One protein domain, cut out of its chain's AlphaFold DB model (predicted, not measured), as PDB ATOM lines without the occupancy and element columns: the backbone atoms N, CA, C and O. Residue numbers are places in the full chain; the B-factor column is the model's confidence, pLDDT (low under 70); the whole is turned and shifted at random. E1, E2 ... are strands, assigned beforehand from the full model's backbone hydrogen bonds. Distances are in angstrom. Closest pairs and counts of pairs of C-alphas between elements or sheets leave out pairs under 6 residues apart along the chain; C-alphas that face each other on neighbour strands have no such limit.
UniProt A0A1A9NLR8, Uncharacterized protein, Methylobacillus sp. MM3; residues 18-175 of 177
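What this domain is: This is residues 18 to 175 of the 177 residues of an uncharacterized protein of Methylobacillus sp. MM3 (UniProt A0A1A9NLR8). With little regular structure, this is a partial sandwich: sheet E2 E5 covers part of one face of the strongly twisted sheet E3 E4 E1 E6 E7, and residues 51 to 112 wind over the other. Seven strands, E1 to E7 in chain order, hold 49 of 158 printed residues; the class is all strand, neighbours antiparallel. It is compact, radius of gyration of the C-alphas 15.9 A, spanning 51 by 40 by 23 A.

How they stand to each other: Read the large sheet as E3, residues 48 to 50, E4, 113 to 121, E1, 18 to 24, E6, 149 to 158, and E7, 167 to 174. N 22 of E1 is 2.8 A from O 155 of E6, within hydrogen-bond range. The small sheet pairs E2, residues 31 to 36, with E5, 135 to 140, N 34 lying 2.9 A from O 137.

Where its parts are: Find C-alpha 18, where E1 begins, at (50.375, 34.001, 16.365), and C-alpha 174, where E7 ends, at (37.051, 28.373, 2.330). E6 is 23.8 A long.

The domain as a whole: The printed part has no cut; the link E3 to E4 is long; 10 residues have pLDDT under 70, among them residues 38 to 44.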
ATOM      1  N   VAL A  18      51.776  34.403  16.502       89.69
ATOM      2  CA  VAL A  18      50.375  34.001  16.365       89.69
ATOM      3  C   VAL A  18      50.046  33.068  17.518       89.69
ATOM      4  O   VAL A  18      50.415  31.899  17.481       89.69
ATOM      5  N   ASN A  19      49.304  33.573  18.502       89.44
ATOM      6  CA  ASN A  19      48.863  32.786  19.658       89.44
ATOM      7  C   ASN A  19      47.464  32.180  19.484       89.44
ATOM      8  O   ASN A  19      46.951  31.455  20.338       89.44
ATOM      9  N   ASP A  20      46.783  32.544  18.401       93.62
ATOM     10  CA  ASP A  20      45.387  32.202  18.218       93.62
ATOM     11  C   ASP A  20      44.983  32.210  16.748       93.62
ATOM     12  O   ASP A  20      45.363  33.092  15.966       93.62
ATOM     13  N   PHE A  21      44.185  31.214  16.383       93.69
ATOM     14  CA  PHE A  21      43.691  31.019  15.036       93.69
ATOM     15  C   PHE A  21      42.232  30.561  15.040       93.69
ATOM     16  O   PHE A  21      41.876  29.535  15.621       93.69
ATOM     17  N   VAL A  22      41.390  31.285  14.302       96.06
ATOM     18  CA  VAL A  22      39.952  31.024  14.204       96.06
ATOM     19  C   VAL A  22      39.525  30.733  12.784       96.06
ATOM     20  O   VAL A  22      39.905  31.424  11.837       96.06
ATOM     21  N   ARG A  23      38.649  29.738  12.655       96.44
ATOM     22  CA  ARG A  23      37.927  29.406  11.429       96.44
ATOM     23  C   ARG A  23      36.445  29.723  11.588       96.44
ATOM     24  O   ARG A  23      35.838  29.323  12.578       96.44
ATOM     25  N   ALA A  24      35.852  30.376  10.594       95.69
ATOM     26  CA  ALA A  24      34.427  30.711  10.554       95.69
ATOM     27  C   ALA A  24      33.623  29.788   9.614       95.69
ATOM     28  O   ALA A  24      34.186  29.006   8.847       95.69
ATOM     29  N   GLY A  25      32.292  29.932   9.625       93.94
ATOM     30  CA  GLY A  25      31.384  29.299   8.658       93.94
ATOM     31  C   GLY A  25      30.671  28.043   9.165       93.94
ATOM     32  O   GLY A  25      30.124  27.275   8.374       93.94
ATOM     33  N   PHE A  26      30.661  27.822  10.478       95.06
ATOM     34  CA  PHE A  26      30.105  26.615  11.095       95.06
ATOM     35  C   PHE A  26      28.719  26.816  11.720       95.06
ATOM     36  O   PHE A  26      28.237  25.937  12.439       95.06
ATOM     37  N   SER A  27      28.067  27.955  11.464       94.12
ATOM     38  CA  SER A  27      26.769  28.276  12.066       94.12
ATOM     39  C   SER A  27      25.728  27.199  11.752       94.12
ATOM     40  O   SER A  27      25.587  26.766  10.609       94.12
ATOM     41  N   GLY A  28      25.034  26.724  12.789       92.88
ATOM     42  CA  GLY A  28      24.051  25.643  12.679       92.88
ATOM     43  C   GLY A  28      24.636  24.262  12.353       92.88
ATOM     44  O   GLY A  28      23.870  23.319  12.156       92.88
ATOM     45  N   ARG A  29      25.967  24.103  12.301       92.62
ATOM     46  CA  ARG A  29      26.616  22.832  11.961       92.62
ATOM     47  C   ARG A  29      27.170  22.112  13.185       92.62
ATOM     48  O   ARG A  29      27.744  22.708  14.104       92.62
ATOM     49  N   THR A  30      27.070  20.784  13.136       94.38
ATOM     50  CA  THR A  30      27.847  19.905  14.015       94.38
ATOM     51  C   THR A  30      29.293  19.893  13.536       94.38
ATOM     52  O   THR A  30      29.562  19.728  12.344       94.38
ATOM     53  N   VAL A  31      30.225  20.073  14.465       95.94
ATOM     54  CA  VAL A  31      31.657  20.152  14.181       95.94
ATOM     55  C   VAL A  31      32.390  19.136  15.039       95.94
ATOM     56  O   VAL A  31      32.155  19.063  16.241       95.94
ATOM     57  N   ASN A  32      33.301  18.395  14.417       96.56
ATOM     58  CA  ASN A  32      34.374  17.692  15.106       96.56
ATOM     59  C   ASN A  32      35.663  18.450  14.810       96.56
ATOM     60  O   ASN A  32      35.928  18.766  13.651       96.56
ATOM     61  N   ALA A  33      36.453  18.741  15.829       95.44
ATOM     62  CA  ALA A  33      37.722  19.423  15.658       95.44
ATOM     63  C   ALA A  33      38.813  18.673  16.423       95.44
ATOM     64  O   ALA A  33      38.538  17.921  17.358       95.44
ATOM     65  N   GLY A  34      40.038  18.802  15.938       93.19
ATOM     66  CA  GLY A  34      41.188  18.049  16.406       93.19
ATOM     67  C   GLY A  34      42.468  18.753  16.001       93.19
ATOM     68  O   GLY A  34      42.454  19.660  15.168       93.19
ATOM     69  N   TYR A  35      43.577  18.319  16.568       91.06
ATOM     70  CA  TYR A  35      44.896  18.771  16.166       91.06
ATOM     71  C   TYR A  35      45.870  17.602  16.195       91.06
ATOM     72  O   TYR A  35      45.623  16.584  16.844       91.06
ATOM     73  N   PHE A  36      46.960  17.751  15.457       86.69
ATOM     74  CA  PHE A  36      48.101  16.859  15.510       86.69
ATOM     75  C   PHE A  36      49.328  17.674  15.900       86.69
ATOM     76  O   PHE A  36      49.538  18.765  15.369       86.69
ATOM     77  N   VAL A  37      50.103  17.122  16.830       73.19
ATOM     78  CA  VAL A  37      51.385  17.668  17.273       73.19
ATOM     79  C   VAL A  37      52.467  16.743  16.741       73.19
ATOM     80  O   VAL A  37      52.432  15.535  17.003       73.19
ATOM     81  N   ASN A  38      53.409  17.284  15.980       68.69
ATOM     82  CA  ASN A  38      54.598  16.550  15.589       68.69
ATOM     83  C   ASN A  38      55.541  16.429  16.791       68.69
ATOM     84  O   ASN A  38      55.697  17.353  17.579       68.69
ATOM     85  N   ASN A  39      56.219  15.295  16.931       63.28
ATOM     86  CA  ASN A  39      57.127  15.036  18.052       63.28
ATOM     87  C   ASN A  39      58.488  15.753  17.926       63.28
ATOM     88  O   ASN A  39      59.437  15.406  18.632       63.28
ATOM     89  N   SER A  40      58.610  16.715  17.013       61.12
ATOM     90  CA  SER A  40      59.779  17.577  16.912       61.12
ATOM     91  C   SER A  40      59.652  18.731  17.900       61.12
ATOM     92  O   SER A  40      58.611  19.377  17.928       61.12
ATOM     93  N   ASN A  41      60.721  19.051  18.633       60.28
ATOM     94  CA  ASN A  41      60.809  20.182  19.577       60.28
ATOM     95  C   ASN A  41      60.701  21.582  18.905       60.28
ATOM     96  O   ASN A  41      61.349  22.520  19.354       60.28
ATOM     97  N   GLN A  42      60.005  21.706  17.772       60.31
ATOM     98  CA  GLN A  42      59.882  22.921  16.955       60.31
ATOM     99  C   GLN A  42      58.426  23.337  16.683       60.31
ATOM    100  O   GLN A  42      58.210  24.369  16.049       60.31
ATOM    101  N   GLU A  43      57.452  22.533  17.117       60.00
ATOM    102  CA  GLU A  43      56.027  22.874  17.114       60.00
ATOM    103  C   GLU A  43      55.587  23.046  18.566       60.00
ATOM    104  O   GLU A  43      55.848  22.155  19.380       60.00
ATOM    105  N   ASP A  44      54.923  24.155  18.884       68.25
ATOM    106  CA  ASP A  44      54.254  24.302  20.174       68.25
ATOM    107  C   ASP A  44      52.817  23.773  20.084       68.25
ATOM    108  O   ASP A  44      52.203  23.641  19.015       68.25
ATOM    109  N   VAL A  45      52.305  23.360  21.235       72.00
ATOM    110  CA  VAL A  45      51.071  22.605  21.363       72.00
ATOM    111  C   VAL A  45      49.848  23.494  21.166       72.00
ATOM    112  O   VAL A  45      49.786  24.646  21.587       72.00
ATOM    113  N   VAL A  46      48.793  22.916  20.586       85.00
ATOM    114  CA  VAL A  46      47.459  23.511  20.702       85.00
ATOM    115  C   VAL A  46      47.027  23.398  22.162       85.00
ATOM    116  O   VAL A  46      46.681  22.311  22.629       85.00
ATOM    117  N   SER A  47      47.031  24.514  22.885       82.06
ATOM    118  CA  SER A  47      46.696  24.536  24.312       82.06
ATOM    119  C   SER A  47      45.187  24.501  24.550       82.06
ATOM    120  O   SER A  47      44.718  23.936  25.542       82.06
ATOM    121  N   ARG A  48      44.393  25.072  23.632       88.31
ATOM    122  CA  ARG A  48      42.925  25.109  23.726       88.31
ATOM    123  C   ARG A  48      42.263  25.024  22.362       88.31
ATOM    124  O   ARG A  48      42.803  25.464  21.352       88.31
ATOM    125  N   MET A  49      41.048  24.486  22.368       92.62
ATOM    126  CA  MET A  49      40.159  24.443  21.215       92.62
ATOM    127  C   MET A  49      38.720  24.673  21.674       92.62
ATOM    128  O   MET A  49      38.270  24.024  22.620       92.62
ATOM    129  N   GLY A  50      37.987  25.566  21.009       93.81
ATOM    130  CA  GLY A  50      36.647  25.954  21.456       93.81
ATOM    131  C   GLY A  50      35.729  26.506  20.367       93.81
ATOM    132  O   GLY A  50      36.124  26.711  19.223       93.81
ATOM    133  N   ARG A  51      34.461  26.734  20.736       95.75
ATOM    134  CA  ARG A  51      33.434  27.372  19.889       95.75
ATOM    135  C   ARG A  51      33.274  28.834  20.295       95.75
ATOM    136  O   ARG A  51      32.368  29.168  21.055       95.75
ATOM    137  N   THR A  52      34.186  29.687  19.848       95.75
ATOM    138  CA  THR A  52      34.192  31.129  20.132       95.75
ATOM    139  C   THR A  52      34.901  31.888  19.008       95.75
ATOM    140  O   THR A  52      35.563  31.282  18.172       95.75
ATOM    141  N   ASN A  53      34.744  33.209  18.978       96.00
ATOM    142  CA  ASN A  53      35.532  34.126  18.152       96.00
ATOM    143  C   ASN A  53      36.381  35.076  19.017       96.00
ATOM    144  O   ASN A  53      36.768  36.149  18.559       96.00
ATOM    145  N   VAL A  54      36.601  34.730  20.284       95.81
ATOM    146  CA  VAL A  54      37.293  35.577  21.255       95.81
ATOM    147  C   VAL A  54      38.495  34.834  21.796       95.81
ATOM    148  O   VAL A  54      38.342  33.855  22.524       95.81
ATOM    149  N   SER A  55      39.679  35.358  21.500       94.81
ATOM    150  CA  SER A  55      40.902  34.884  22.120       94.81
ATOM    151  C   SER A  55      41.081  35.541  23.481       94.81
ATOM    152  O   SER A  55      41.221  36.763  23.596       94.81
ATOM    153  N   VAL A  56      41.032  34.727  24.532       93.56
ATOM    154  CA  VAL A  56      41.274  35.184  25.901       93.56
ATOM    155  C   VAL A  56      42.740  34.989  26.228       93.56
ATOM    156  O   VAL A  56      43.227  33.857  26.245       93.56
ATOM    157  N   GLN A  57      43.419  36.090  26.532       90.75
ATOM    158  CA  GLN A  57      44.822  36.087  26.921       90.75
ATOM    159  C   GLN A  57      45.047  35.129  28.097       90.75
ATOM    160  O   GLN A  57      44.313  35.164  29.089       90.75
ATOM    161  N   HIS A  58      46.076  34.298  27.979       86.62
ATOM    162  CA  HIS A  58      46.545  33.383  29.011       86.62
ATOM    163  C   HIS A  58      48.019  33.683  29.291       86.62
ATOM    164  O   HIS A  58      48.773  33.946  28.360       86.62
ATOM    165  N   ARG A  59      48.422  33.665  30.563       86.00
ATOM    166  CA  ARG A  59      49.825  33.792  30.974       86.00
ATOM    167  C   ARG A  59      50.137  32.714  32.000       86.00
ATOM    168  O   ARG A  59      49.331  32.491  32.905       86.00
ATOM    169  N   ALA A  60      51.289  32.069  31.855       85.62
ATOM    170  CA  ALA A  60      51.778  31.090  32.814       85.62
ATOM    171  C   ALA A  60      52.331  31.774  34.074       85.62
ATOM    172  O   ALA A  60      52.804  32.914  34.032       85.62
ATOM    173  N   ASP A  61      52.259  31.082  35.206       87.38
ATOM    174  CA  ASP A  61      52.932  31.475  36.436       87.38
ATOM    175  C   ASP A  61      54.450  31.375  36.234       87.38
ATOM    176  O   ASP A  61      54.982  30.300  35.970       87.38
ATOM    177  N   ALA A  62      55.159  32.495  36.388       84.75
ATOM    178  CA  ALA A  62      56.608  32.560  36.201       84.75
ATOM    179  C   ALA A  62      57.402  31.672  37.183       84.75
ATOM    180  O   ALA A  62      58.586  31.420  36.965       84.75
ATOM    181  N   SER A  63      56.783  31.225  38.280       88.25
ATOM    182  CA  SER A  63      57.385  30.282  39.226       88.25
ATOM    183  C   SER A  63      57.187  28.810  38.841       88.25
ATOM    184  O   SER A  63      57.875  27.943  39.386       88.25
ATOM    185  N   ASP A  64      56.295  28.516  37.891       85.06
ATOM    186  CA  ASP A  64      56.059  27.170  37.382       85.06
ATOM    187  C   ASP A  64      56.940  26.889  36.161       85.06
ATOM    188  O   ASP A  64      56.624  27.251  35.029       85.06
ATOM    189  N   ALA A  65      58.032  26.160  36.388       77.50
ATOM    190  CA  ALA A  65      58.959  25.749  35.335       77.50
ATOM    191  C   ALA A  65      58.331  24.837  34.260       77.50
ATOM    192  O   ALA A  65      58.969  24.583  33.242       77.50
ATOM    193  N   THR A  66      57.119  24.310  34.480       78.62
ATOM    194  CA  THR A  66      56.391  23.527  33.473       78.62
ATOM    195  C   THR A  66      55.541  24.387  32.540       78.62
ATOM    196  O   THR A  66      55.121  23.888  31.501       78.62
ATOM    197  N   GLY A  67      55.270  25.649  32.899       76.06
ATOM    198  CA  GLY A  67      54.399  26.551  32.139       76.06
ATOM    199  C   GLY A  67      52.905  26.194  32.181       76.06
ATOM    200  O   GLY A  67      52.102  26.850  31.519       76.06
ATOM    201  N   GLN A  68      52.508  25.178  32.953       79.38
ATOM    202  CA  GLN A  68      51.148  24.630  32.926       79.38
ATOM    203  C   GLN A  68      50.187  25.340  33.883       79.38
ATOM    204  O   GLN A  68      48.969  25.282  33.700       79.38
ATOM    205  N   THR A  69      50.713  25.988  34.920       88.56
ATOM    206  CA  THR A  69      49.923  26.712  35.914       88.56
ATOM    207  C   THR A  69      49.621  28.121  35.408       88.56
ATOM    208  O   THR A  69      50.558  28.879  35.153       88.56
ATOM    209  N   PRO A  70      48.343  28.527  35.282       89.69
ATOM    210  CA  PRO A  70      48.004  29.910  34.968       89.69
ATOM    211  C   PRO A  70      48.474  30.860  36.077       89.69
ATOM    212  O   PRO A  70      48.286  30.579  37.263       89.69
ATOM    213  N   ALA A  71      49.022  32.015  35.703       90.69
ATOM    214  CA  ALA A  71      49.344  33.081  36.645       90.69
ATOM    215  C   ALA A  71      48.084  33.590  37.367       90.69
ATOM    216  O   ALA A  71      46.964  33.494  36.860       90.69
ATOM    217  N   SER A  72      48.261  34.210  38.538       92.12
ATOM    218  CA  SER A  72      47.153  34.757  39.334       92.12
ATOM    219  C   SER A  72      46.182  35.611  38.501       92.12
ATOM    220  O   SER A  72      46.569  36.607  37.889       92.12
ATOM    221  N   GLY A  73      44.898  35.243  38.536       93.31
ATOM    222  CA  GLY A  73      43.812  35.895  37.799       93.31
ATOM    223  C   GLY A  73      43.558  35.318  36.405       93.31
ATOM    224  O   GLY A  73      42.440  35.450  35.916       93.31
ATOM    225  N   TYR A  74      44.533  34.643  35.792       92.56
ATOM    226  CA  TYR A  74      44.351  33.946  34.521       92.56
ATOM    227  C   TYR A  74      43.690  32.582  34.726       92.56
ATOM    228  O   TYR A  74      43.824  31.952  35.775       92.56
ATOM    229  N   VAL A  75      42.962  32.119  33.711       92.56
ATOM    230  CA  VAL A  75      42.245  30.838  33.753       92.56
ATOM    231  C   VAL A  75      42.692  29.910  32.630       92.56
ATOM    232  O   VAL A  75      42.874  30.330  31.489       92.56
ATOM    233  N   ALA A  76      42.795  28.615  32.937       88.50
ATOM    234  CA  ALA A  76      43.144  27.594  31.949       88.50
ATOM    235  C   ALA A  76      42.087  27.466  30.834       88.50
ATOM    236  O   ALA A  76      42.415  27.127  29.702       88.50
ATOM    237  N   GLN A  77      40.815  27.762  31.123       90.56
ATOM    238  CA  GLN A  77      39.740  27.815  30.131       90.56
ATOM    239  C   GLN A  77      38.947  29.116  30.267       90.56
ATOM    240  O   GLN A  77      38.589  29.468  31.394       90.56
ATOM    241  N   PRO A  78      38.640  29.807  29.150       94.00
ATOM    242  CA  PRO A  78      37.830  31.017  29.166       94.00
ATOM    243  C   PRO A  78      36.513  30.836  29.917       94.00
ATOM    244  O   PRO A  78      35.799  29.847  29.739       94.00
ATOM    245  N   LEU A  79      36.167  31.828  30.727       96.12
ATOM    246  CA  LEU A  79      34.893  31.870  31.427       96.12
ATOM    247  C   LEU A  79      33.757  32.212  30.454       96.12
ATOM    248  O   LEU A  79      33.923  32.988  29.517       96.12
ATOM    249  N   THR A  80      32.557  31.706  30.720       95.38
ATOM    250  CA  THR A  80      31.325  32.134  30.027       95.38
ATOM    251  C   THR A  80      30.481  33.095  30.869       95.38
ATOM    252  O   THR A  80      29.453  33.595  30.413       95.38
ATOM    253  N   THR A  81      30.926  33.367  32.099       91.69
ATOM    254  CA  THR A  81      30.327  34.295  33.068       91.69
ATOM    255  C   THR A  81      31.443  35.087  33.765       91.69
ATOM    256  O   THR A  81      32.444  34.461  34.118       91.69
ATOM    257  N   PRO A  82      31.319  36.401  34.042       91.62
ATOM    258  CA  PRO A  82      30.165  37.295  33.842       91.62
ATOM    259  C   PRO A  82      29.923  37.591  32.350       91.62
ATOM    260  O   PRO A  82      30.475  36.877  31.524       91.62
ATOM    261  N   THR A  83      29.088  38.585  31.999       92.62
ATOM    262  CA  THR A  83      28.738  38.925  30.602       92.62
ATOM    263  C   THR A  83      29.933  38.738  29.664       92.62
ATOM    264  O   THR A  83      30.898  39.502  29.769       92.62
ATOM    265  N   PRO A  84      29.897  37.710  28.802       93.44
ATOM    266  CA  PRO A  84      31.091  37.279  28.107       93.44
ATOM    267  C   PRO A  84      31.494  38.289  27.034       93.44
ATOM    268  O   PRO A  84      30.638  38.855  26.350       93.44
ATOM    269  N   ALA A  85      32.799  38.509  26.876       94.50
ATOM    270  CA  ALA A  85      33.308  39.396  25.838       94.50
ATOM    271  C   ALA A  85      33.005  38.852  24.436       94.50
ATOM    272  O   ALA A  85      32.988  37.643  24.214       94.50
ATOM    273  N   SER A  86      32.809  39.761  23.481       94.31
ATOM    274  CA  SER A  86      32.611  39.459  22.057       94.31
ATOM    275  C   SER A  86      33.651  40.137  21.158       94.31
ATOM    276  O   SER A  86      33.514  40.130  19.934       94.31
ATOM    277  N   THR A  87      34.660  40.783  21.747       93.75
ATOM    278  CA  THR A  87      35.780  41.392  21.022       93.75
ATOM    279  C   THR A  87      36.792  40.318  20.619       93.75
ATOM    280  O   THR A  87      36.969  39.372  21.376       93.75
ATOM    281  N   PRO A  88      37.497  40.447  19.476       93.50
ATOM    282  CA  PRO A  88      38.403  39.398  18.991       93.50
ATOM    283  C   PRO A  88      39.492  38.976  19.986       93.50
ATOM    284  O   PRO A  88      39.878  37.815  20.011       93.50
ATOM    285  N   ILE A  89      39.972  39.914  20.806       95.62
ATOM    286  CA  ILE A  89      40.913  39.664  21.900       95.62
ATOM    287  C   ILE A  89      40.284  40.193  23.190       95.62
ATOM    288  O   ILE A  89      39.642  41.253  23.183       95.62
ATOM    289  N   ASN A  90      40.457  39.460  24.288       95.31
ATOM    290  CA  ASN A  90      40.052  39.872  25.626       95.31
ATOM    291  C   ASN A  90      41.155  39.555  26.650       95.31
ATOM    292  O   ASN A  90      41.769  38.491  26.601       95.31
ATOM    293  N   GLY A  91      41.420  40.482  27.570       93.38
ATOM    294  CA  GLY A  91      42.533  40.368  28.512       93.38
ATOM    295  C   GLY A  91      43.056  41.718  28.996       93.38
ATOM    296  O   GLY A  91      42.319  42.710  29.051       93.38
ATOM    297  N   VAL A  92      44.346  41.752  29.333       91.75
ATOM    298  CA  VAL A  92      45.081  42.942  29.777       91.75
ATOM    299  C   VAL A  92      46.135  43.305  28.727       91.75
ATOM    300  O   VAL A  92      47.154  42.632  28.578       91.75
ATOM    301  N   ASN A  93      45.907  44.406  28.011       88.69
ATOM    302  CA  ASN A  93      46.852  44.936  27.023       88.69
ATOM    303  C   ASN A  93      47.909  45.834  27.697       88.69
ATOM    304  O   ASN A  93      47.881  47.056  27.538       88.69
ATOM    305  N   ALA A  94      48.764  45.250  28.543       83.94
ATOM    306  CA  ALA A  94      49.818  45.979  29.251       83.94
ATOM    307  C   ALA A  94      51.008  45.090  29.665       83.94
ATOM    308  O   ALA A  94      50.840  43.898  29.968       83.94
ATOM    309  N   TRP A  95      52.185  45.723  29.767       77.25
ATOM    310  CA  TRP A  95      53.418  45.154  30.318       77.25
ATOM    311  C   TRP A  95      54.167  46.139  31.240       77.25
ATOM    312  O   TRP A  95      54.412  47.273  30.824       77.25
ATOM    313  N   PRO A  96      54.570  45.729  32.461       76.31
ATOM    314  CA  PRO A  96      54.125  44.513  33.142       76.31
ATOM    315  C   PRO A  96      52.603  44.559  33.357       76.31
ATOM    316  O   PRO A  96      52.034  45.602  33.674       76.31
ATOM    317  N   GLY A  97      51.924  43.437  33.117       71.75
ATOM    318  CA  GLY A  97      50.463  43.376  33.226       71.75
ATOM    319  C   GLY A  97      49.994  43.250  34.677       71.75
ATOM    320  O   GLY A  97      50.686  42.665  35.505       71.75
ATOM    321  N   SER A  98      48.796  43.752  34.984       84.50
ATOM    322  CA  SER A  98      48.078  43.395  36.215       84.50
ATOM    323  C   SER A  98      47.328  42.071  36.046       84.50
ATOM    324  O   SER A  98      47.074  41.632  34.923       84.50
ATOM    325  N   ALA A  99      46.921  41.453  37.160       91.31
ATOM    326  CA  ALA A  99      45.999  40.322  37.116       91.31
ATOM    327  C   ALA A  99      44.692  40.744  36.406       91.31
ATOM    328  O   ALA A  99      44.155  41.812  36.728       91.31
ATOM    329  N   PRO A 100      44.189  39.964  35.432       94.31
ATOM    330  CA  PRO A 100      42.957  40.289  34.728       94.31
ATOM    331  C   PRO A 100      41.744  40.115  35.648       94.31
ATOM    332  O   PRO A 100      41.748  39.313  36.584       94.31
ATOM    333  N   SER A 101      40.670  40.853  35.371       95.31
ATOM    334  CA  SER A 101      39.369  40.599  35.991       95.31
ATOM    335  C   SER A 101      38.695  39.355  35.393       95.31
ATOM    336  O   SER A 101      39.024  38.911  34.293       95.31
ATOM    337  N   ALA A 102      37.651  38.844  36.057       95.88
ATOM    338  CA  ALA A 102      36.835  37.759  35.502       95.88
ATOM    339  C   ALA A 102      36.190  38.128  34.150       95.88
ATOM    340  O   ALA A 102      36.073  37.278  33.271       95.88
ATOM    341  N   SER A 103      35.810  39.396  33.936       95.94
ATOM    342  CA  SER A 103      35.279  39.834  32.638       95.94
ATOM    343  C   SER A 103      36.355  39.838  31.549       95.94
ATOM    344  O   SER A 103      36.056  39.484  30.412       95.94
ATOM    345  N   GLN A 104      37.609  40.152  31.891       95.69
ATOM    346  CA  GLN A 104      38.772  40.068  30.992       95.69
ATOM    347  C   GLN A 104      39.251  38.630  30.740       95.69
ATOM    348  O   GLN A 104      40.135  38.406  29.920       95.69
ATOM    349  N   GLN A 105      38.676  37.653  31.440       96.31
ATOM    350  CA  GLN A 105      38.932  36.225  31.257       96.31
ATOM    351  C   GLN A 105      37.721  35.482  30.683       96.31
ATOM    352  O   GLN A 105      37.644  34.257  30.758       96.31
ATOM    353  N   SER A 106      36.763  36.219  30.113       96.75
ATOM    354  CA  SER A 106      35.529  35.659  29.563       96.75
ATOM    355  C   SER A 106      35.485  35.693  28.034       96.75
ATOM    356  O   SER A 106      36.060  36.586  27.411       96.75
ATOM    357  N   ALA A 107      34.775  34.745  27.429       96.94
ATOM    358  CA  ALA A 107      34.567  34.658  25.987       96.94
ATOM    359  C   ALA A 107      33.136  34.234  25.663       96.94
ATOM    360  O   ALA A 107      32.584  33.316  26.274       96.94
ATOM    361  N   ALA A 108      32.530  34.893  24.677       97.31
ATOM    362  CA  ALA A 108      31.217  34.512  24.191       97.31
ATOM    363  C   ALA A 108      31.335  33.214  23.397       97.31
ATOM    364  O   ALA A 108      32.204  33.075  22.534       97.31
ATOM    365  N   LEU A 109      30.447  32.262  23.676       96.19
ATOM    366  CA  LEU A 109      30.320  31.085  22.832       96.19
ATOM    367  C   LEU A 109      29.671  31.487  21.509       96.19
ATOM    368  O   LEU A 109      28.660  32.188  21.497       96.19
ATOM    369  N   ASP A 110      30.229  31.002  20.408       96.75
ATOM    370  CA  ASP A 110      29.687  31.240  19.077       96.75
ATOM    371  C   ASP A 110      29.845  29.990  18.206       96.75
ATOM    372  O   ASP A 110      30.945  29.544  17.871       96.75
ATOM    373  N   GLY A 111      28.702  29.416  17.828       96.12
ATOM    374  CA  GLY A 111      28.640  28.233  16.981       96.12
ATOM    375  C   GLY A 111      29.144  28.472  15.556       96.12
ATOM    376  O   GLY A 111      29.422  27.505  14.854       96.12
ATOM    377  N   ASN A 112      29.300  29.709  15.095       96.25
ATOM    378  CA  ASN A 112      29.846  29.973  13.771       96.25
ATOM    379  C   ASN A 112      31.356  29.713  13.671       96.25
ATOM    380  O   ASN A 112      31.863  29.562  12.558       96.25
ATOM    381  N   TYR A 113      32.053  29.627  14.804       97.12
ATOM    382  CA  TYR A 113      33.506  29.627  14.846       97.12
ATOM    383  C   TYR A 113      34.083  28.382  15.521       97.12
ATOM    384  O   TYR A 113      33.442  27.738  16.356       97.12
ATOM    385  N   VAL A 114      35.308  28.051  15.126       97.25
ATOM    386  CA  VAL A 114      36.200  27.125  15.821       97.25
ATOM    387  C   VAL A 114      37.513  27.854  16.039       97.25
ATOM    388  O   VAL A 114      38.134  28.296  15.072       97.25
ATOM    389  N   ASP A 115      37.896  27.970  17.296       95.88
ATOM    390  CA  ASP A 115      39.056  28.707  17.778       95.88
ATOM    391  C   ASP A 115      40.101  27.723  18.299       95.88
ATOM    392  O   ASP A 115      39.748  26.721  18.931       95.88
ATOM    393  N   PHE A 116      41.364  27.983  17.972       94.25
ATOM    394  CA  PHE A 116      42.525  27.237  18.427       94.25
ATOM    395  C   PHE A 116      43.514  28.220  19.047       94.25
ATOM    396  O   PHE A 116      44.030  29.089  18.346       94.25
ATOM    397  N   THR A 117      43.828  28.035  20.328       91.00
ATOM    398  CA  THR A 117      44.981  28.697  20.945       91.00
ATOM    399  C   THR A 117      46.226  27.891  20.588       91.00
ATOM    400  O   THR A 117      46.284  26.688  20.859       91.00
ATOM    401  N   ILE A 118      47.188  28.546  19.951       88.38
ATOM    402  CA  ILE A 118      48.455  27.979  19.478       88.38
ATOM    403  C   ILE A 118      49.601  28.867  19.970       88.38
ATOM    404  O   ILE A 118      49.353  29.898  20.582       88.38
ATOM    405  N   ASP A 119      50.834  28.504  19.669       83.12
ATOM    406  CA  ASP A 119      51.947  29.447  19.636       83.12
ATOM    407  C   ASP A 119      52.758  29.128  18.378       83.12
ATOM    408  O   ASP A 119      53.122  27.981  18.117       83.12
ATOM    409  N   ALA A 120      52.917  30.129  17.521       85.31
ATOM    410  CA  ALA A 120      53.692  30.028  16.301       85.31
ATOM    411  C   ALA A 120      54.422  31.348  16.066       85.31
ATOM    412  O   ALA A 120      53.804  32.390  15.817       85.31
ATOM    413  N   ASN A 121      55.750  31.285  16.098       83.69
ATOM    414  CA  ASN A 121      56.623  32.442  15.974       83.69
ATOM    415  C   ASN A 121      57.972  32.047  15.347       83.69
ATOM    416  O   ASN A 121      58.489  30.951  15.542       83.69
ATOM    417  N   TYR A 122      58.571  32.937  14.556       78.31
ATOM    418  CA  TYR A 122      59.939  32.714  14.063       78.31
ATOM    419  C   TYR A 122      60.994  33.036  15.133       78.31
ATOM    420  O   TYR A 122      62.045  32.387  15.194       78.31
ATOM    421  N   LEU A 123      60.722  34.092  15.899       78.00
ATOM    422  CA  LEU A 123      61.482  34.592  17.034       78.00
ATOM    423  C   LEU A 123      60.542  35.528  17.805       78.00
ATOM    424  O   LEU A 123      60.108  36.516  17.216       78.00
ATOM    425  N   ASP A 124      60.196  35.223  19.047       70.31
ATOM    426  CA  ASP A 124      59.370  36.113  19.879       70.31
ATOM    427  C   ASP A 124      60.223  37.167  20.623       70.31
ATOM    428  O   ASP A 124      61.411  37.367  20.322       70.31
ATOM    429  N   ASP A 125      59.612  37.901  21.556       67.81
ATOM    430  CA  ASP A 125      60.272  38.970  22.304       67.81
ATOM    431  C   ASP A 125      61.221  38.484  23.414       67.81
ATOM    432  O   ASP A 125      62.181  39.202  23.732       67.81
ATOM    433  N   ASP A 126      61.062  37.252  23.905       68.56
ATOM    434  CA  ASP A 126      61.990  36.603  24.845       68.56
ATOM    435  C   ASP A 126      63.124  35.811  24.149       68.56
ATOM    436  O   ASP A 126      64.140  35.469  24.772       68.56
ATOM    437  N   ARG A 127      63.019  35.668  22.819       73.81
ATOM    438  CA  ARG A 127      63.905  34.958  21.881       73.81
ATOM    439  C   ARG A 127      63.654  33.454  21.762       73.81
ATOM    440  O   ARG A 127      64.516  32.757  21.197       73.81
ATOM    441  N   SER A 128      62.518  32.952  22.229       74.69
ATOM    442  CA  SER A 128      62.024  31.625  21.887       74.69
ATOM    443  C   SER A 128      61.714  31.528  20.388       74.69
ATOM    444  O   SER A 128      61.675  32.522  19.656       74.69
ATOM    445  N   LYS A 129      61.622  30.289  19.896       78.69
ATOM    446  CA  LYS A 129      61.351  30.000  18.488       78.69
ATOM    447  C   LYS A 129      60.421  28.813  18.354       78.69
ATOM    448  O   LYS A 129      60.841  27.680  18.600       78.69
ATOM    449  N   THR A 130      59.256  29.073  17.786       77.69
ATOM    450  CA  THR A 130      58.278  28.047  17.421       77.69
ATOM    451  C   THR A 130      57.932  28.158  15.931       77.69
ATOM    452  O   THR A 130      56.827  28.563  15.559       77.69
ATOM    453  N   PRO A 131      58.891  27.870  15.024       74.25
ATOM    454  CA  PRO A 131      58.771  28.244  13.615       74.25
ATOM    455  C   PRO A 131      57.744  27.408  12.842       74.25
ATOM    456  O   PRO A 131      57.435  27.736  11.695       74.25
ATOM    457  N   SER A 132      57.251  26.316  13.430       77.81
ATOM    458  CA  SER A 132      56.260  25.432  12.820       77.81
ATOM    459  C   SER A 132      54.953  25.512  13.599       77.81
ATOM    460  O   SER A 132      54.943  25.364  14.816       77.81
ATOM    461  N   SER A 133      53.845  25.736  12.894       78.38
ATOM    462  CA  SER A 133      52.519  25.701  13.504       78.38
ATOM    463  C   SER A 133      52.003  24.265  13.632       78.38
ATOM    464  O   SER A 133      52.328  23.415  12.795       78.38
ATOM    465  N   PRO A 134      51.139  23.984  14.623       84.00
ATOM    466  CA  PRO A 134      50.485  22.690  14.723       84.00
ATOM    467  C   PRO A 134      49.490  22.479  13.575       84.00
ATOM    468  O   PRO A 134      48.883  23.412  13.036       84.00
ATOM    469  N   TYR A 135      49.230  21.215  13.246       88.12
ATOM    470  CA  TYR A 135      48.185  20.871  12.287       88.12
ATOM    471  C   TYR A 135      46.814  20.894  12.965       88.12
ATOM    472  O   TYR A 135      46.494  20.025  13.772       88.12
ATOM    473  N   THR A 136      45.968  21.855  12.594       91.75
ATOM    474  CA  THR A 136      44.568  21.928  13.054       91.75
ATOM    475  C   THR A 136      43.613  21.293  12.043       91.75
ATOM    476  O   THR A 136      43.698  21.573  10.843       91.75
ATOM    477  N   TYR A 137      42.640  20.523  12.522       93.31
ATOM    478  CA  TYR A 137      41.616  19.873  11.710       93.31
ATOM    479  C   TYR A 137      40.224  20.279  12.177       93.31
ATOM    480  O   TYR A 137      39.909  20.235  13.364       93.31
ATOM    481  N   VAL A 138      39.356  20.608  11.220       94.94
ATOM    482  CA  VAL A 138      37.930  20.826  11.465       94.94
ATOM    483  C   VAL A 138      37.137  20.024  10.446       94.94
ATOM    484  O   VAL A 138      37.314  20.184   9.241       94.94
ATOM    485  N   LYS A 139      36.260  19.151  10.937       94.81
ATOM    486  CA  LYS A 139      35.373  18.299  10.149       94.81
ATOM    487  C   LYS A 139      33.925  18.668  10.430       94.81
ATOM    488  O   LYS A 139      33.473  18.666  11.574       94.81
ATOM    489  N   THR A 140      33.169  18.896   9.367       93.94
ATOM    490  CA  THR A 140      31.720  19.106   9.418       93.94
ATOM    491  C   THR A 140      31.058  18.493   8.182       93.94
ATOM    492  O   THR A 140      31.749  17.967   7.308       93.94
ATOM    493  N   SER A 141      29.728  18.503   8.124       90.06
ATOM    494  CA  SER A 141      28.992  18.134   6.916       90.06
ATOM    495  C   SER A 141      29.107  19.234   5.861       90.06
ATOM    496  O   SER A 141      29.059  20.422   6.185       90.06
ATOM    497  N   CYS A 142      29.204  18.834   4.596       84.44
ATOM    498  CA  CYS A 142      29.057  19.722   3.446       84.44
ATOM    499  C   CYS A 142      27.648  19.555   2.862       84.44
ATOM    500  O   CYS A 142      27.121  18.443   2.819       84.44
ATOM    501  N   SER A 143      27.038  20.648   2.422       86.12
ATOM    502  CA  SER A 143      25.829  20.671   1.594       86.12
ATOM    503  C   SER A 143      26.148  20.820   0.100       86.12
ATOM    504  O   SER A 143      25.260  20.636  -0.728       86.12
ATOM    505  N   SER A 144      27.406  21.108  -0.259       85.81
ATOM    506  CA  SER A 144      27.889  21.238  -1.634       85.81
ATOM    507  C   SER A 144      29.329  20.729  -1.790       85.81
ATOM    508  O   SER A 144      30.105  20.678  -0.839       85.81
ATOM    509  N   SER A 145      29.699  20.356  -3.018       83.75
ATOM    510  CA  SER A 145      31.079  20.032  -3.407       83.75
ATOM    511  C   SER A 145      31.867  21.242  -3.925       83.75
ATOM    512  O   SER A 145      33.068  21.142  -4.159       83.75
ATOM    513  N   THR A 146      31.201  22.370  -4.172       85.06
ATOM    514  CA  THR A 146      31.826  23.583  -4.715       85.06
ATOM    515  C   THR A 146      32.172  24.515  -3.576       85.06
ATOM    516  O   THR A 146      31.248  25.065  -3.013       85.06
ATOM    517  N   HIS A 147      33.436  24.789  -3.269       84.94
ATOM    518  CA  HIS A 147      33.783  25.715  -2.183       84.94
ATOM    519  C   HIS A 147      34.064  27.131  -2.697       84.94
ATOM    520  O   HIS A 147      34.733  27.311  -3.713       84.94
ATOM    521  N   THR A 148      33.592  28.141  -1.964       88.75
ATOM    522  CA  THR A 148      33.834  29.559  -2.275       88.75
ATOM    523  C   THR A 148      34.717  30.175  -1.204       88.75
ATOM    524  O   THR A 148      34.487  29.974  -0.011       88.75
ATOM    525  N   ALA A 149      35.727  30.936  -1.626       93.94
ATOM    526  CA  ALA A 149      36.532  31.719  -0.705       93.94
ATOM    527  C   ALA A 149      35.681  32.859  -0.125       93.94
ATOM    528  O   ALA A 149      35.111  33.666  -0.859       93.94
ATOM    529  N   THR A 150      35.599  32.927   1.197       94.25
ATOM    530  CA  THR A 150      34.863  33.944   1.941       94.25
ATOM    531  C   THR A 150      35.854  34.823   2.689       94.25
ATOM    532  O   THR A 150      36.736  34.322   3.389       94.25
ATOM    533  N   ALA A 151      35.722  36.139   2.529       95.56
ATOM    534  CA  ALA A 151      36.514  37.103   3.280       95.56
ATOM    535  C   ALA A 151      36.243  36.955   4.784       95.56
ATOM    536  O   ALA A 151      35.093  36.829   5.200       95.56
ATOM    537  N   GLY A 152      37.301  36.963   5.594       94.12
ATOM    538  CA  GLY A 152      37.179  36.815   7.043       94.12
ATOM    539  C   GLY A 152      36.896  35.390   7.521       94.12
ATOM    540  O   GLY A 152      36.535  35.206   8.679       94.12
ATOM    541  N   ALA A 153      37.048  34.379   6.658       95.81
ATOM    542  CA  ALA A 153      36.871  32.983   7.057       95.81
ATOM    543  C   ALA A 153      37.965  32.488   8.012       95.81
ATOM    544  O   ALA A 153      37.746  31.511   8.728       95.81
ATOM    545  N   LEU A 154      39.130  33.139   7.992       96.56
ATOM    546  CA  LEU A 154      40.286  32.828   8.821       96.56
ATOM    547  C   LEU A 154      40.717  34.097   9.558       96.56
ATOM    548  O   LEU A 154      40.928  35.127   8.912       96.56
ATOM    549  N   THR A 155      40.869  34.022  10.875       96.56
ATOM    550  CA  THR A 155      41.354  35.122  11.721       96.56
ATOM    551  C   THR A 155      42.557  34.654  12.525       96.56
ATOM    552  O   THR A 155      42.542  33.549  13.055       96.56
ATOM    553  N   PHE A 156      43.580  35.497  12.611       94.88
ATOM    554  CA  PHE A 156      44.813  35.255  13.354       94.88
ATOM    555  C   PHE A 156      45.001  36.362  14.377       94.88
ATOM    556  O   PHE A 156      44.683  37.525  14.085       94.88
ATOM    557  N   ARG A 157      45.498  36.012  15.566       94.88
ATOM    558  CA  ARG A 157      45.678  36.987  16.642       94.88
ATOM    559  C   ARG A 157      46.981  36.780  17.399       94.88
ATOM    560  O   ARG A 157      47.395  35.652  17.648       94.88
ATOM    561  N   GLN A 158      47.559  37.906  17.794       92.69
ATOM    562  CA  GLN A 158      48.601  38.033  18.802       92.69
ATOM    563  C   GLN A 158      47.937  38.617  20.045       92.69
ATOM    564  O   GLN A 158      47.397  39.728  19.994       92.69
ATOM    565  N   THR A 159      47.931  37.874  21.150       89.56
ATOM    566  CA  THR A 159      47.211  38.280  22.374       89.56
ATOM    567  C   THR A 159      48.071  39.040  23.379       89.56
ATOM    568  O   THR A 159      47.610  39.351  24.481       89.56
ATOM    569  N   GLY A 160      49.304  39.374  22.997       77.62
ATOM    570  CA  GLY A 160      50.263  40.084  23.832       77.62
ATOM    571  C   GLY A 160      50.811  39.198  24.946       77.62
ATOM    572  O   GLY A 160      50.344  39.271  26.092       77.62
ATOM    573  N   GLN A 161      51.788  38.363  24.600       69.06
ATOM    574  CA  GLN A 161      52.776  37.873  25.551       69.06
ATOM    575  C   GLN A 161      53.791  39.007  25.762       69.06
ATOM    576  O   GLN A 161      54.130  39.724  24.828       69.06
ATOM    577  N   GLU A 162      54.142  39.277  27.017       75.31
ATOM    578  CA  GLU A 162      55.126  40.310  27.356       75.31
ATOM    579  C   GLU A 162      54.895  41.703  26.724       75.31
ATOM    580  O   GLU A 162      53.872  42.331  27.011       75.31
ATOM    581  N   GLN A 163      55.848  42.218  25.931       77.25
ATOM    582  CA  GLN A 163      55.835  43.571  25.351       77.25
ATOM    583  C   GLN A 163      55.043  43.637  24.039       77.25
ATOM    584  O   GLN A 163      54.810  44.732  23.512       77.25
ATOM    585  N   ALA A 164      54.626  42.486  23.512       81.31
ATOM    586  CA  ALA A 164      53.938  42.385  22.243       81.31
ATOM    587  C   ALA A 164      52.543  43.048  22.300       81.31
ATOM    588  O   ALA A 164      51.764  42.818  23.235       81.31
ATOM    589  N   PRO A 165      52.170  43.875  21.303       87.44
ATOM    590  CA  PRO A 165      50.847  44.478  21.262       87.44
ATOM    591  C   PRO A 165      49.781  43.453  20.873       87.44
ATOM    592  O   PRO A 165      50.061  42.405  20.290       87.44
ATOM    593  N   TRP A 166      48.521  43.808  21.104       92.50
ATOM    594  CA  TRP A 166      47.405  43.097  20.494       92.50
ATOM    595  C   TRP A 166      47.352  43.340  18.989       92.50
ATOM    596  O   TRP A 166      47.253  44.481  18.537       92.50
ATOM    597  N   ILE A 167      47.346  42.255  18.219       93.19
ATOM    598  CA  ILE A 167      47.181  42.285  16.766       93.19
ATOM    599  C   ILE A 167      46.085  41.291  16.400       93.19
ATOM    600  O   ILE A 167      46.076  40.165  16.880       93.19
ATOM    601  N   SER A 168      45.157  41.695  15.535       94.88
ATOM    602  CA  SER A 168      44.145  40.806  14.964       94.88
ATOM    603  C   SER A 168      43.963  41.148  13.497       94.88
ATOM    604  O   SER A 168      43.706  42.301  13.153       94.88
ATOM    605  N   PHE A 169      44.031  40.144  12.636       94.25
ATOM    606  CA  PHE A 169      43.766  40.308  11.213       94.25
ATOM    607  C   PHE A 169      43.056  39.082  10.659       94.25
ATOM    608  O   PHE A 169      43.150  37.979  11.196       94.25
ATOM    609  N   SER A 170      42.330  39.290   9.567       96.12
ATOM    610  CA  SER A 170      41.558  38.237   8.926       96.12
ATOM    611  C   SER A 170      41.871  38.171   7.444       96.12
ATOM    612  O   SER A 170      42.099  39.193   6.799       96.12
ATOM    613  N   ILE A 171      41.836  36.962   6.900       96.00
ATOM    614  CA  ILE A 171      42.058  36.698   5.481       96.00
ATOM    615  C   ILE A 171      40.886  35.916   4.893       96.00
ATOM    616  O   ILE A 171      40.010  35.405   5.600       96.00
ATOM    617  N   SER A 172      40.864  35.831   3.567       97.56
ATOM    618  CA  SER A 172      39.935  34.954   2.867       97.56
ATOM    619  C   SER A 172      40.290  33.486   3.087       97.56
ATOM    620  O   SER A 172      41.459  33.110   3.105       97.56
ATOM    621  N   GLY A 173      39.271  32.644   3.187       94.00
ATOM    622  CA  GLY A 173      39.425  31.195   3.274       94.00
ATOM    623  C   GLY A 173      38.147  30.481   2.862       94.00
ATOM    624  O   GLY A 173      37.105  31.106   2.682       94.00
ATOM    625  N   PHE A 174      38.222  29.169   2.678       92.00
ATOM    626  CA  PHE A 174      37.051  28.373   2.330       92.00
ATOM    627  C   PHE A 174      36.244  28.042   3.580       92.00
ATOM    628  O   PHE A 174      36.766  27.451   4.525       92.00
ATOM    629  N   VAL A 175      34.965  28.405   3.561       90.81
ATOM    630  CA  VAL A 175      33.996  27.972   4.570       90.81
ATOM    631  C   VAL A 175      33.282  26.707   4.094       90.81
ATOM    632  O   VAL A 175      33.087  26.536   2.886       90.81
TER     633      VAL A 175